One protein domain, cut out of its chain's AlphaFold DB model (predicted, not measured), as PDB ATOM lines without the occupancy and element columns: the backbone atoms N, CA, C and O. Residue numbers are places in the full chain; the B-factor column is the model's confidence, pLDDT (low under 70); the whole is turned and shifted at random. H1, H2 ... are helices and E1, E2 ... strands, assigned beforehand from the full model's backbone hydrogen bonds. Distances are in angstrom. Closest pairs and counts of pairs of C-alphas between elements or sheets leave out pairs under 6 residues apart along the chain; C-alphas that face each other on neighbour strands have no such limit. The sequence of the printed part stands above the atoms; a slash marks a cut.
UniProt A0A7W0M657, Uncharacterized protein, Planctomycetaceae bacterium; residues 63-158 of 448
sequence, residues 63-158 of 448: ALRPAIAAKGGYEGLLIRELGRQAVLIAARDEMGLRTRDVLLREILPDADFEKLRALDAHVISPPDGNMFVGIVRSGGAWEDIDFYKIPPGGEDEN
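Overview. This is residues 63 to 158 of the 448 residues of an uncharacterized protein of Planctomycetaceae bacterium (UniProt A0A7W0M657). A small antiparallel sheet, E2-E3-E4, has one helix, H1, running slantwise over one face; short E1 follows the helix, beyond the sheet. The 96 printed residues, under half in named elements, are mixed, in the order H1, E1, E2, E3, E4. The whole is compact, radius of gyration of the C-alphas 14.2 A, but elongated, spanning 47 by 28 by 22 A.

Along the chain. E2 is residues 119 to 124, E3 131 to 137, 20.0 A long, and E4 147 to 150, ending at C-alpha 150 (75.343, 120.414, 92.194). H1, residues 77 to 94, 25.0 A, begins at C-alpha 77 (78.691, 118.001, 76.530); E1 is 98 to 101.

Arrangement. E2, E3 and E4 form a meander, each the antiparallel neighbour of the one before; N 122 and O 134, and N 133 and O 148, are 2.8 A apart, within hydrogen-bond range. H1 is over E2 and E3, height 9.4 A; its closest C-alphas to E2 are Arg 80 and Val 123, 5.7 A. In H1, 13 of 14 O i to N i+4 pairs are within range. E1 pairs with no named strand.

Size, cuts and confidence. The printed part has no cut. The E1 to E2 link is long. Residues 68 to 74 and 108 to 117 have pLDDT under 70.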
ATOM      1  N   ALA A  63      94.707 127.916  82.897       83.06
ATOM      2  CA  ALA A  63      94.394 127.207  81.661       83.06
ATOM      3  C   ALA A  63      93.474 126.027  81.973       83.06
ATOM      4  O   ALA A  63      93.827 125.233  82.837       83.06
ATOM      5  N   LEU A  64      92.336 125.900  81.278       83.31
ATOM      6  CA  LEU A  64      91.462 124.729  81.391       83.31
ATOM      7  C   LEU A  64      91.579 123.806  80.185       83.31
ATOM      8  O   LEU A  64      91.338 124.215  79.043       83.31
ATOM      9  N   ARG A  65      91.854 122.533  80.469       81.75
ATOM     10  CA  ARG A  65      91.812 121.445  79.490       81.75
ATOM     11  C   ARG A  65      90.371 121.045  79.138       81.75
ATOM     12  O   ARG A  65      89.432 121.405  79.855       81.75
ATOM     13  N   PRO A  66      90.169 120.322  78.019       78.88
ATOM     14  CA  PRO A  66      88.867 119.767  77.665       78.88
ATOM     15  C   PRO A  66      88.294 118.897  78.785       78.88
ATOM     16  O   PRO A  66      89.033 118.141  79.415       78.88
ATOM     17  N   ALA A  67      86.977 118.959  78.995       70.81
ATOM     18  CA  ALA A  67      86.317 118.102  79.972       70.81
ATOM     19  C   ALA A  67      86.522 116.621  79.607       70.81
ATOM     20  O   ALA A  67      86.051 116.146  78.569       70.81
ATOM     21  N   ILE A  68      87.195 115.876  80.482       66.75
ATOM     22  CA  ILE A  68      87.325 114.425  80.347       66.75
ATOM     23  C   ILE A  68      86.011 113.810  80.825       66.75
ATOM     24  O   ILE A  68      85.591 114.032  81.959       66.75
ATOM     25  N   ALA A  69      85.342 113.043  79.961       64.56
ATOM     26  CA  ALA A  69      84.207 112.242  80.398       64.56
ATOM     27  C   ALA A  69      84.706 111.215  81.421       64.56
ATOM     28  O   ALA A  69      85.470 110.314  81.069       64.56
ATOM     29  N   ALA A  70      84.283 111.336  82.678       63.72
ATOM     30  CA  ALA A  70      84.488 110.259  83.631       63.72
ATOM     31  C   ALA A  70      83.771 108.997  83.128       63.72
ATOM     32  O   ALA A  70      82.678 109.061  82.557       63.72
ATOM     33  N   LYS A  71      84.400 107.837  83.325       64.62
ATOM     34  CA  LYS A  71      83.850 106.543  82.918       64.62
ATOM     35  C   LYS A  71      82.484 106.343  83.592       64.62
ATOM     36  O   LYS A  71      82.416 106.255  84.813       64.62
ATOM     37  N   GLY A  72      81.412 106.290  82.799       63.31
ATOM     38  CA  GLY A  72      80.034 106.142  83.291       63.31
ATOM     39  C   GLY A  72      79.262 107.447  83.528       63.31
ATOM     40  O   GLY A  72      78.150 107.384  84.042       63.31
ATOM     41  N   GLY A  73      79.810 108.612  83.159       60.41
ATOM     42  CA  GLY A  73      79.064 109.873  83.155       60.41
ATOM     43  C   GLY A  73      78.174 110.003  81.916       60.41
ATOM     44  O   GLY A  73      78.672 109.925  80.793       60.41
ATOM     45  N   TYR A  74      76.871 110.217  82.115       62.75
ATOM     46  CA  TYR A  74      75.866 110.243  81.036       62.75
ATOM     47  C   TYR A  74      75.448 111.651  80.590       62.75
ATOM     48  O   TYR A  74      74.599 111.791  79.711       62.75
ATOM     49  N   GLU A  75      76.016 112.716  81.161       74.50
ATOM     50  CA  GLU A  75      75.561 114.065  80.828       74.50
ATOM     51  C   GLU A  75      76.147 114.601  79.507       74.50
ATOM     52  O   GLU A  75      77.327 114.432  79.155       74.50
ATOM     53  N   GLY A  76      75.277 115.294  78.765       89.38
ATOM     54  CA  GLY A  76      75.609 115.940  77.503       89.38
ATOM     55  C   GLY A  76      76.758 116.939  77.648       89.38
ATOM     56  O   GLY A  76      76.970 117.540  78.700       89.38
ATOM     57  N   LEU A  77      77.506 117.137  76.561       91.94
ATOM     58  CA  LEU A  77      78.691 118.001  76.530       91.94
ATOM     59  C   LEU A  77      78.416 119.422  77.054       91.94
ATOM     60  O   LEU A  77      79.255 119.981  77.746       91.94
ATOM     61  N   LEU A  78      77.233 119.984  76.784       95.00
ATOM     62  CA  LEU A  78      76.862 121.317  77.263       95.00
ATOM     63  C   LEU A  78      76.848 121.418  78.794       95.00
ATOM     64  O   LEU A  78      77.347 122.399  79.331       95.00
ATOM     65  N   ILE A  79      76.313 120.416  79.498       94.25
ATOM     66  CA  ILE A  79      76.249 120.441  80.967       94.25
ATOM     67  C   ILE A  79      77.663 120.386  81.553       94.25
ATOM     68  O   ILE A  79      78.001 121.162  82.445       94.25
ATOM     69  N   ARG A  80      78.531 119.548  80.973       92.38
ATOM     70  CA  ARG A  80      79.953 119.516  81.334       92.38
ATOM     71  C   ARG A  80      80.632 120.867  81.117       92.38
ATOM     72  O   ARG A  80      81.366 121.335  81.985       92.38
ATOM     73  N   GLU A  81      80.335 121.523  79.999       95.50
ATOM     74  CA  GLU A  81      80.853 122.858  79.715       95.50
ATOM     75  C   GLU A  81      80.306 123.932  80.665       95.50
ATOM     76  O   GLU A  81      81.055 124.842  80.995       95.50
ATOM     77  N   LEU A  82      79.078 123.829  81.190       96.81
ATOM     78  CA  LEU A  82      78.581 124.772  82.207       96.81
ATOM     79  C   LEU A  82      79.446 124.752  83.475       96.81
ATOM     80  O   LEU A  82      79.873 125.806  83.943       96.81
ATOM     81  N   GLY A  83      79.771 123.563  83.992       95.00
ATOM     82  CA  GLY A  83      80.654 123.429  85.156       95.00
ATOM     83  C   GLY A  83      82.075 123.910  84.863       95.00
ATOM     84  O   GLY A  83      82.648 124.684  85.628       95.00
ATOM     85  N   ARG A  84      82.629 123.510  83.711       94.75
ATOM     86  CA  ARG A  84      83.981 123.901  83.292       94.75
ATOM     87  C   ARG A  84      84.110 125.414  83.100       94.75
ATOM     88  O   ARG A  84      85.059 126.023  83.585       94.75
ATOM     89  N   GLN A  85      83.157 126.037  82.412       96.94
ATOM     90  CA  GLN A  85      83.178 127.475  82.154       96.94
ATOM     91  C   GLN A  85      82.948 128.303  83.417       96.94
ATOM     92  O   GLN A  85      83.554 129.364  83.539       96.94
ATOM     93  N   ALA A  86      82.172 127.808  84.385       97.38
ATOM     94  CA  ALA A  86      82.025 128.469  85.679       97.38
ATOM     95  C   ALA A  86      83.368 128.617  86.421       97.38
ATOM     96  O   ALA A  86      83.600 129.648  87.048       97.38
ATOM     97  N   VAL A  87      84.290 127.653  86.284       95.62
ATOM     98  CA  VAL A  87      85.654 127.757  86.839       95.62
ATOM     99  C   VAL A  87      86.450 128.883  86.165       95.62
ATOM    100  O   VAL A  87      87.103 129.663  86.857       95.62
ATOM    101  N   LEU A  88      86.381 129.020  84.832       95.00
ATOM    102  CA  LEU A  88      87.050 130.132  84.133       95.00
ATOM    103  C   LEU A  88      86.460 131.487  84.504       95.00
ATOM    104  O   LEU A  88      87.214 132.447  84.634       95.00
ATOM    105  N   ILE A  89      85.140 131.570  84.659       96.69
ATOM    106  CA  ILE A  89      84.464 132.802  85.075       96.69
ATOM    107  C   ILE A  89      84.894 133.180  86.494       96.69
ATOM    108  O   ILE A  89      85.273 134.325  86.712       96.69
ATOM    109  N   ALA A  90      84.955 132.227  87.431       96.06
ATOM    110  CA  ALA A  90      85.463 132.475  88.782       96.06
ATOM    111  C   ALA A  90      86.904 133.019  88.762       96.06
ATOM    112  O   ALA A  90      87.210 134.049  89.366       96.06
ATOM    113  N   ALA A  91      87.792 132.361  88.009       94.12
ATOM    114  CA  ALA A  91      89.183 132.781  87.883       94.12
ATOM    115  C   ALA A  91      89.318 134.177  87.244       94.12
ATOM    116  O   ALA A  91      90.052 135.024  87.755       94.12
ATOM    117  N   ARG A  92      88.611 134.431  86.138       94.31
ATOM    118  CA  ARG A  92      88.706 135.690  85.388       94.31
ATOM    119  C   ARG A  92      88.025 136.844  86.117       94.31
ATOM    120  O   ARG A  92      88.665 137.860  86.378       94.31
ATOM    121  N   ASP A  93      86.749 136.682  86.439       94.06
ATOM    122  CA  ASP A  93      85.861 137.797  86.769       94.06
ATOM    123  C   ASP A  93      85.868 138.092  88.280       94.06
ATOM    124  O   ASP A  93      85.726 139.250  88.688       94.06
ATOM    125  N   GLU A  94      86.117 137.084  89.125       94.81
ATOM    126  CA  GLU A  94      86.207 137.267  90.582       94.81
ATOM    127  C   GLU A  94      87.638 137.389  91.091       94.81
ATOM    128  O   GLU A  94      87.917 138.230  91.948       94.81
ATOM    129  N   MET A  95      88.564 136.597  90.550       93.19
ATOM    130  CA  MET A  95      89.954 136.613  91.007       93.19
ATOM    131  C   MET A  95      90.864 137.513  90.165       93.19
ATOM    132  O   MET A  95      92.002 137.746  90.567       93.19
ATOM    133  N   GLY A  96      90.410 138.037  89.022       90.00
ATOM    134  CA  GLY A  96      91.238 138.874  88.145       90.00
ATOM    135  C   GLY A  96      92.430 138.128  87.530       90.00
ATOM    136  O   GLY A  96      93.440 138.751  87.196       90.00
ATOM    137  N   LEU A  97      92.350 136.799  87.434       89.19
ATOM    138  CA  LEU A  97      93.395 135.957  86.858       89.19
ATOM    139  C   LEU A  97      93.289 135.945  85.335       89.19
ATOM    140  O   LEU A  97      92.203 136.029  84.751       89.19
ATOM    141  N   ARG A  98      94.431 135.776  84.666       86.44
ATOM    142  CA  ARG A  98      94.422 135.491  83.233       86.44
ATOM    143  C   ARG A  98      93.907 134.074  83.033       86.44
ATOM    144  O   ARG A  98      94.227 133.161  83.786       86.44
ATOM    145  N   THR A  99      93.111 133.881  81.997       89.88
ATOM    146  CA  THR A  99      92.500 132.586  81.707       89.88
ATOM    147  C   THR A  99      92.799 132.166  80.285       89.88
ATOM    148  O   THR A  99      92.936 133.011  79.398       89.88
ATOM    149  N   ARG A 100      92.910 130.855  80.083       88.88
ATOM    150  CA  ARG A 100      93.066 130.236  78.771       88.88
ATOM    151  C   ARG A 100      92.124 129.055  78.631       88.88
ATOM    152  O   ARG A 100      92.024 128.224  79.533       88.88
ATOM    153  N   ASP A 101      91.447 128.968  77.496       91.12
ATOM    154  CA  ASP A 101      90.544 127.860  77.194       91.12
ATOM    155  C   ASP A 101      91.057 127.030  76.015       91.12
ATOM    156  O   ASP A 101      90.985 127.449  74.856       91.12
ATOM    157  N   VAL A 102      91.543 125.822  76.313       86.19
ATOM    158  CA  VAL A 102      92.106 124.913  75.305       86.19
ATOM    159  C   VAL A 102      91.063 124.530  74.251       86.19
ATOM    160  O   VAL A 102      91.400 124.389  73.076       86.19
ATOM    161  N   LEU A 103      89.781 124.426  74.624       87.94
ATOM    162  CA  LEU A 103      88.714 124.104  73.669       87.94
ATOM    163  C   LEU A 103      88.424 125.234  72.682       87.94
ATOM    164  O   LEU A 103      87.848 124.985  71.623       87.94
ATOM    165  N   LEU A 104      88.843 126.456  73.002       90.06
ATOM    166  CA  LEU A 104      88.769 127.600  72.098       90.06
ATOM    167  C   LEU A 104      90.074 127.825  71.328       90.06
ATOM    168  O   LEU A 104      90.208 128.846  70.657       90.06
ATOM    169  N   ARG A 105      91.021 126.875  71.411       84.38
ATOM    170  CA  ARG A 105      92.344 126.943  70.771       84.38
ATOM    171  C   ARG A 105      93.101 128.222  71.129       84.38
ATOM    172  O   ARG A 105      93.864 128.754  70.326       84.38
ATOM    173  N   GLU A 106      92.874 128.737  72.333       83.81
ATOM    174  CA  GLU A 106      93.655 129.857  72.832       83.81
ATOM    175  C   GLU A 106      95.092 129.370  73.033       83.81
ATOM    176  O   GLU A 106      95.327 128.439  73.801       83.81
ATOM    177  N   ILE A 107      96.030 129.974  72.296       70.81
ATOM    178  CA  ILE A 107      97.433 129.553  72.268       70.81
ATOM    179  C   ILE A 107      97.983 129.554  73.696       70.81
ATOM    180  O   ILE A 107      97.999 130.589  74.376       70.81
ATOM    181  N   LEU A 108      98.418 128.374  74.131       65.12
ATOM    182  CA  LEU A 108      99.248 128.192  75.307       65.12
ATOM    183  C   LEU A 108     100.698 128.198  74.819       65.12
ATOM    184  O   LEU A 108     101.017 127.422  73.926       65.12
ATOM    185  N   PRO A 109     101.551 129.094  75.325       62.25
ATOM    186  CA  PRO A 109     102.976 129.058  75.024       62.25
ATOM    187  C   PRO A 109     103.564 127.683  75.340       62.25
ATOM    188  O   PRO A 109     103.304 127.143  76.412       62.25
ATOM    189  N   ASP A 110     104.369 127.150  74.420       57.97
ATOM    190  CA  ASP A 110     104.977 125.814  74.523       57.97
ATOM    191  C   ASP A 110     105.975 125.682  75.692       57.97
ATOM    192  O   ASP A 110     106.383 124.577  76.048       57.97
ATOM    193  N   ALA A 111     106.371 126.804  76.305       50.81
ATOM    194  CA  ALA A 111     107.297 126.840  77.428       50.81
ATOM    195  C   ALA A 111     106.657 126.252  78.701       50.81
ATOM    196  O   ALA A 111     105.936 126.933  79.427       50.81
ATOM    197  N   ASP A 112     106.970 124.979  78.951       53.00
ATOM    198  CA  ASP A 112     106.721 124.193  80.161       53.00
ATOM    199  C   ASP A 112     105.298 124.300  80.731       53.00
ATOM    200  O   ASP A 112     105.023 125.035  81.683       53.00
ATOM    201  N   PHE A 113     104.405 123.438  80.239       56.31
ATOM    202  CA  PHE A 113     103.117 123.151  80.882       56.31
ATOM    203  C   PHE A 113     103.236 122.803  82.375       56.31
ATOM    204  O   PHE A 113     102.276 123.004  83.111       56.31
ATOM    205  N   GLU A 114     104.395 122.311  82.825       54.47
ATOM    206  CA  GLU A 114     104.675 122.072  84.247       54.47
ATOM    207  C   GLU A 114     104.953 123.355  85.046       54.47
ATOM    208  O   GLU A 114     104.685 123.402  86.246       54.47
ATOM    209  N   LYS A 115     105.468 124.414  84.403       57.91
ATOM    210  CA  LYS A 115     105.633 125.743  85.022       57.91
ATOM    211  C   LYS A 115     104.331 126.533  84.999       57.91
ATOM    212  O   LYS A 115     104.074 127.337  85.894       57.91
ATOM    213  N   LEU A 116     103.482 126.277  84.007       62.06
ATOM    214  CA  LEU A 116     102.100 126.719  84.027       62.06
ATOM    215  C   LEU A 116     101.377 126.054  85.201       62.06
ATOM    216  O   LEU A 116     101.268 124.835  85.274       62.06
ATOM    217  N   ARG A 117     100.785 126.849  86.097       68.62
ATOM    218  CA  ARG A 117      99.803 126.355  87.080       68.62
ATOM    219  C   ARG A 117      98.481 125.988  86.385       68.62
ATOM    220  O   ARG A 117      97.417 126.458  86.776       68.62
ATOM    221  N   ALA A 118      98.551 125.197  85.315       75.44
ATOM    222  CA  ALA A 118      97.403 124.747  84.550       75.44
ATOM    223  C   ALA A 118      96.449 123.966  85.455       75.44
ATOM    224  O   ALA A 118      96.880 123.269  86.378       75.44
ATOM    225  N   LEU A 119      95.152 124.104  85.192       80.38
ATOM    226  CA  LEU A 119      94.105 123.442  85.948       80.38
ATOM    227  C   LEU A 119      93.348 122.465  85.064       80.38
ATOM    228  O   LEU A 119      92.950 122.773  83.939       80.38
ATOM    229  N   ASP A 120      93.067 121.311  85.640       81.12
ATOM    230  CA  ASP A 120      92.115 120.376  85.088       81.12
ATOM    231  C   ASP A 120      90.800 120.556  85.846       81.12
ATOM    232  O   ASP A 120      90.713 120.384  87.064       81.12
ATOM    233  N   ALA A 121      89.772 120.983  85.113       85.25
ATOM    234  CA  ALA A 121      88.408 121.007  85.615       85.25
ATOM    235  C   ALA A 121      87.747 119.677  85.258       85.25
ATOM    236  O   ALA A 121      87.476 119.381  84.090       85.25
ATOM    237  N   HIS A 122      87.485 118.881  86.284       85.69
ATOM    238  CA  HIS A 122      86.838 117.588  86.165       85.69
ATOM    239  C   HIS A 122      85.350 117.763  86.402       85.69
ATOM    240  O   HIS A 122      84.936 118.224  87.462       85.69
ATOM    241  N   VAL A 123      84.540 117.378  85.418       88.31
ATOM    242  CA  VAL A 123      83.086 117.412  85.555       88.31
ATOM    243  C   VAL A 123      82.539 116.001  85.444       88.31
ATOM    244  O   VAL A 123      82.669 115.353  84.404       88.31
ATOM    245  N   ILE A 124      81.959 115.526  86.541       87.94
ATOM    246  CA  ILE A 124      81.448 114.164  86.688       87.94
ATOM    247  C   ILE A 124      79.959 114.242  86.962       87.94
ATOM    248  O   ILE A 124      79.536 114.980  87.843       87.94
ATOM    249  N   SER A 125      79.184 113.425  86.263       87.19
ATOM    250  CA  SER A 125      77.739 113.378  86.458       87.19
ATOM    251  C   SER A 125      77.282 111.929  86.570       87.19
ATOM    252  O   SER A 125      77.058 111.281  85.539       87.19
ATOM    253  N   PRO A 126      77.248 111.371  87.794       85.62
ATOM    254  CA  PRO A 126      76.820 110.001  88.013       85.62
ATOM    255  C   PRO A 126      75.332 109.793  87.670       85.62
ATOM    256  O   PRO A 126      74.581 110.755  87.501       85.62
ATOM    257  N   PRO A 127      74.869 108.532  87.590       85.25
ATOM    258  CA  PRO A 127      73.469 108.211  87.286       85.25
ATOM    259  C   PRO A 127      72.440 108.724  88.303       85.25
ATOM    260  O   PRO A 127      71.249 108.704  88.018       85.25
ATOM    261  N   ASP A 128      72.876 109.162  89.486       88.19
ATOM    262  CA  ASP A 128      72.014 109.718  90.536       88.19
ATOM    263  C   ASP A 128      71.561 111.164  90.251       88.19
ATOM    264  O   ASP A 128      70.862 111.770  91.062       88.19
ATOM    265  N   GLY A 129      71.979 111.727  89.113       88.19
ATOM    266  CA  GLY A 129      71.629 113.075  88.681       88.19
ATOM    267  C   GLY A 129      72.400 114.181  89.403       88.19
ATOM    268  O   GLY A 129      72.175 115.357  89.120       88.19
ATOM    269  N   ASN A 130      73.325 113.856  90.310       92.25
ATOM    270  CA  ASN A 130      74.257 114.848  90.832       92.25
ATOM    271  C   ASN A 130      75.284 115.209  89.752       92.25
ATOM    272  O   ASN A 130      75.671 114.385  88.927       92.25
ATOM    273  N   MET A 131      75.758 116.448  89.780       92.94
ATOM    274  CA  MET A 131      76.897 116.898  88.992       92.94
ATOM    275  C   MET A 131      77.982 117.377  89.952       92.94
ATOM    276  O   MET A 131      77.710 118.089  90.912       92.94
ATOM    277  N   PHE A 132      79.218 116.979  89.702       92.50
ATOM    278  CA  PHE A 132      80.374 117.299  90.519       92.50
ATOM    279  C   PHE A 132      81.380 118.070  89.675       92.50
ATOM    280  O   PHE A 132      81.765 117.610  88.601       92.50
ATOM    281  N   VAL A 133      81.807 119.231  90.163       92.50
ATOM    282  CA  VAL A 133      82.826 120.075  89.534       92.50
ATOM    283  C   VAL A 133      84.055 120.085  90.431       92.50
ATOM    284  O   VAL A 133      84.052 120.680  91.504       92.50
ATOM    285  N   GLY A 134      85.091 119.380  90.002       89.44
ATOM    286  CA  GLY A 134      86.376 119.287  90.677       89.44
ATOM    287  C   GLY A 134      87.425 120.139  89.978       89.44
ATOM    288  O   GLY A 134      87.409 120.264  88.752       89.44
ATOM    289  N   ILE A 135      88.339 120.715  90.752       89.56
ATOM    290  CA  ILE A 135      89.461 121.500  90.235       89.56
ATOM    291  C   ILE A 135      90.744 120.898  90.792       89.56
ATOM    292  O   ILE A 135      90.893 120.789  92.007       89.56
ATOM    293  N   VAL A 136      91.679 120.552  89.914       86.50
ATOM    294  CA  VAL A 136      92.999 120.047  90.305       86.50
ATOM    295  C   VAL A 136      94.082 120.715  89.486       86.50
ATOM    296  O   VAL A 136      93.843 121.169  88.367       86.50
ATOM    297  N   ARG A 137      95.291 120.795  90.041       82.44
ATOM    298  CA  ARG A 137      96.460 121.170  89.246       82.44
ATOM    299  C   ARG A 137      96.706 120.100  88.190       82.44
ATOM    300  O   ARG A 137      96.592 118.915  88.486       82.44
ATOM    301  N   SER A 138      97.053 120.518  86.981       75.31
ATOM    302  CA  SER A 138      97.398 119.606  85.892       75.31
ATOM    303  C   SER A 138      98.489 118.636  86.353       75.31
ATOM    304  O   SER A 138      99.519 119.060  86.872       75.31
ATOM    305  N   GLY A 139      98.243 117.334  86.191       74.50
ATOM    306  CA  GLY A 139      99.132 116.265  86.670       74.50
ATOM    307  C   GLY A 139      98.977 115.887  88.150       74.50
ATOM    308  O   GLY A 139      99.659 114.972  88.606       74.50
ATOM    309  N   GLY A 140      98.089 116.549  88.898       77.88
ATOM    310  CA  GLY A 140      97.727 116.164  90.262       77.88
ATOM    311  C   GLY A 140      96.933 114.853  90.323       77.88
ATOM    312  O   GLY A 140      96.328 114.427  89.337       77.88
ATOM    313  N   ALA A 141      96.950 114.206  91.491       79.75
ATOM    314  CA  ALA A 141      96.235 112.958  91.733       79.75
ATOM    315  C   ALA A 141      94.713 113.190  91.804       79.75
ATOM    316  O   ALA A 141      94.249 114.232  92.270       79.75
ATOM    317  N   TRP A 142      93.920 112.216  91.346       74.44
ATOM    318  CA  TRP A 142      92.452 112.322  91.352       74.44
ATOM    319  C   TRP A 142      91.869 112.274  92.769       74.44
ATOM    320  O   TRP A 142      90.774 112.776  93.011       74.44
ATOM    321  N   GLU A 143      92.595 111.660  93.695       78.44
ATOM    322  CA  GLU A 143      92.236 111.521  95.101       78.44
ATOM    323  C   GLU A 143      92.244 112.863  95.848       78.44
ATOM    324  O   GLU A 143      91.537 113.006  96.843       78.44
ATOM    325  N   ASP A 144      92.975 113.856  95.333       78.12
ATOM    326  CA  ASP A 144      93.086 115.194  95.924       78.12
ATOM    327  C   ASP A 144      91.999 116.161  95.423       78.12
ATOM    328  O   ASP A 144      91.992 117.345  95.774       78.12
ATOM    329  N   ILE A 145      91.082 115.690  94.569       82.75
ATOM    330  CA  ILE A 145      90.053 116.542  93.976       82.75
ATOM    331  C   ILE A 145      88.943 116.803  94.990       82.75
ATOM    332  O   ILE A 145      88.093 115.952  95.256       82.75
ATOM    333  N   ASP A 146      88.888 118.038  95.477       82.94
ATOM    334  CA  ASP A 146      87.713 118.540  96.172       82.94
ATOM    335  C   ASP A 146      86.630 118.896  95.136       82.94
ATOM    336  O   ASP A 146      86.787 119.819  94.324       82.94
ATOM    337  N   PHE A 147      85.512 118.167  95.169       90.12
ATOM    338  CA  PHE A 147      84.386 118.346  94.253       90.12
ATOM    339  C   PHE A 147      83.294 119.250  94.829       90.12
ATOM    340  O   PHE A 147      82.727 118.976  95.886       90.12
ATOM    341  N   TYR A 148      82.915 120.278  94.070       93.75
ATOM    342  CA  TYR A 148      81.677 121.010  94.300       93.75
ATOM    343  C   TYR A 148      80.499 120.200  93.762       93.75
ATOM    344  O   TYR A 148      80.487 119.830  92.589       93.75
ATOM    345  N   LYS A 149      79.503 119.940  94.609       95.75
ATOM    346  CA  LYS A 149      78.314 119.166  94.254       95.75
ATOM    347  C   LYS A 149      77.147 120.081  93.877       95.75
ATOM    348  O   LYS A 149      76.679 120.865  94.697       95.75
ATOM    349  N   ILE A 150      76.617 119.885  92.678       95.94
ATOM    350  CA  ILE A 150      75.343 120.414  92.194       95.94
ATOM    351  C   ILE A 150      74.317 119.271  92.263       95.94
ATOM    352  O   ILE A 150      74.496 118.261  91.573       95.94
ATOM    353  N   PRO A 151      73.264 119.370  93.094       95.81
ATOM    354  CA  PRO A 151      72.284 118.296  93.222       95.81
ATOM    355  C   PRO A 151      71.468 118.073  91.934       95.81
ATOM    356  O   PRO A 151      71.516 118.897  91.015       95.81
ATOM    357  N   PRO A 152      70.722 116.960  91.801       90.62
ATOM    358  CA  PRO A 152      69.646 116.897  90.820       90.62
ATOM    359  C   PRO A 152      68.655 118.033  91.117       90.62
ATOM    360  O   PRO A 152      68.327 118.281  92.278       90.62
ATOM    361  N   GLY A 153      68.243 118.771  90.084       92.88
ATOM    362  CA  GLY A 153      67.202 119.798  90.219       92.88
ATOM    363  C   GLY A 153      65.834 119.169  90.510       92.88
ATOM    364  O   GLY A 153      65.731 117.953  90.675       92.88
ATOM    365  N   GLY A 154      64.778 119.984  90.554       93.81
ATOM    366  CA  GLY A 154      63.408 119.461  90.649       93.81
ATOM    367  C   GLY A 154      63.007 118.644  89.411       93.81
ATOM    368  O   GLY A 154      63.556 118.864  88.334       93.81
ATOM    369  N   GLU A 155      62.041 117.727  89.553       90.62
ATOM    370  CA  GLU A 155      61.576 116.853  88.455       90.62
ATOM    371  C   GLU A 155      61.052 117.644  87.244       90.62
ATOM    372  O   GLU A 155      61.339 117.284  86.104       90.62
ATOM    373  N   ASP A 156      60.364 118.763  87.490       91.44
ATOM    374  CA  ASP A 156      59.795 119.623  86.444       91.44
ATOM    375  C   ASP A 156      60.779 120.680  85.911       91.44
ATOM    376  O   ASP A 156      60.464 121.447  84.997       91.44
ATOM    377  N   GLU A 157      61.983 120.766  86.481       93.19
ATOM    378  CA  GLU A 157      62.936 121.804  86.115       93.19
ATOM    379  C   GLU A 157      63.835 121.358  84.960       93.19
ATOM    380  O   GLU A 157      64.485 120.312  84.989       93.19
ATOM    381  N   ASN A 158      63.948 122.199  83.930       96.06
ATOM    382  CA  ASN A 158      64.879 121.935  82.843       96.06
ATOM    383  C   ASN A 158      66.324 121.869  83.371       96.06
ATOM    384  O   ASN A 158      66.890 122.868  83.824       96.06
TER     385      ASN A 158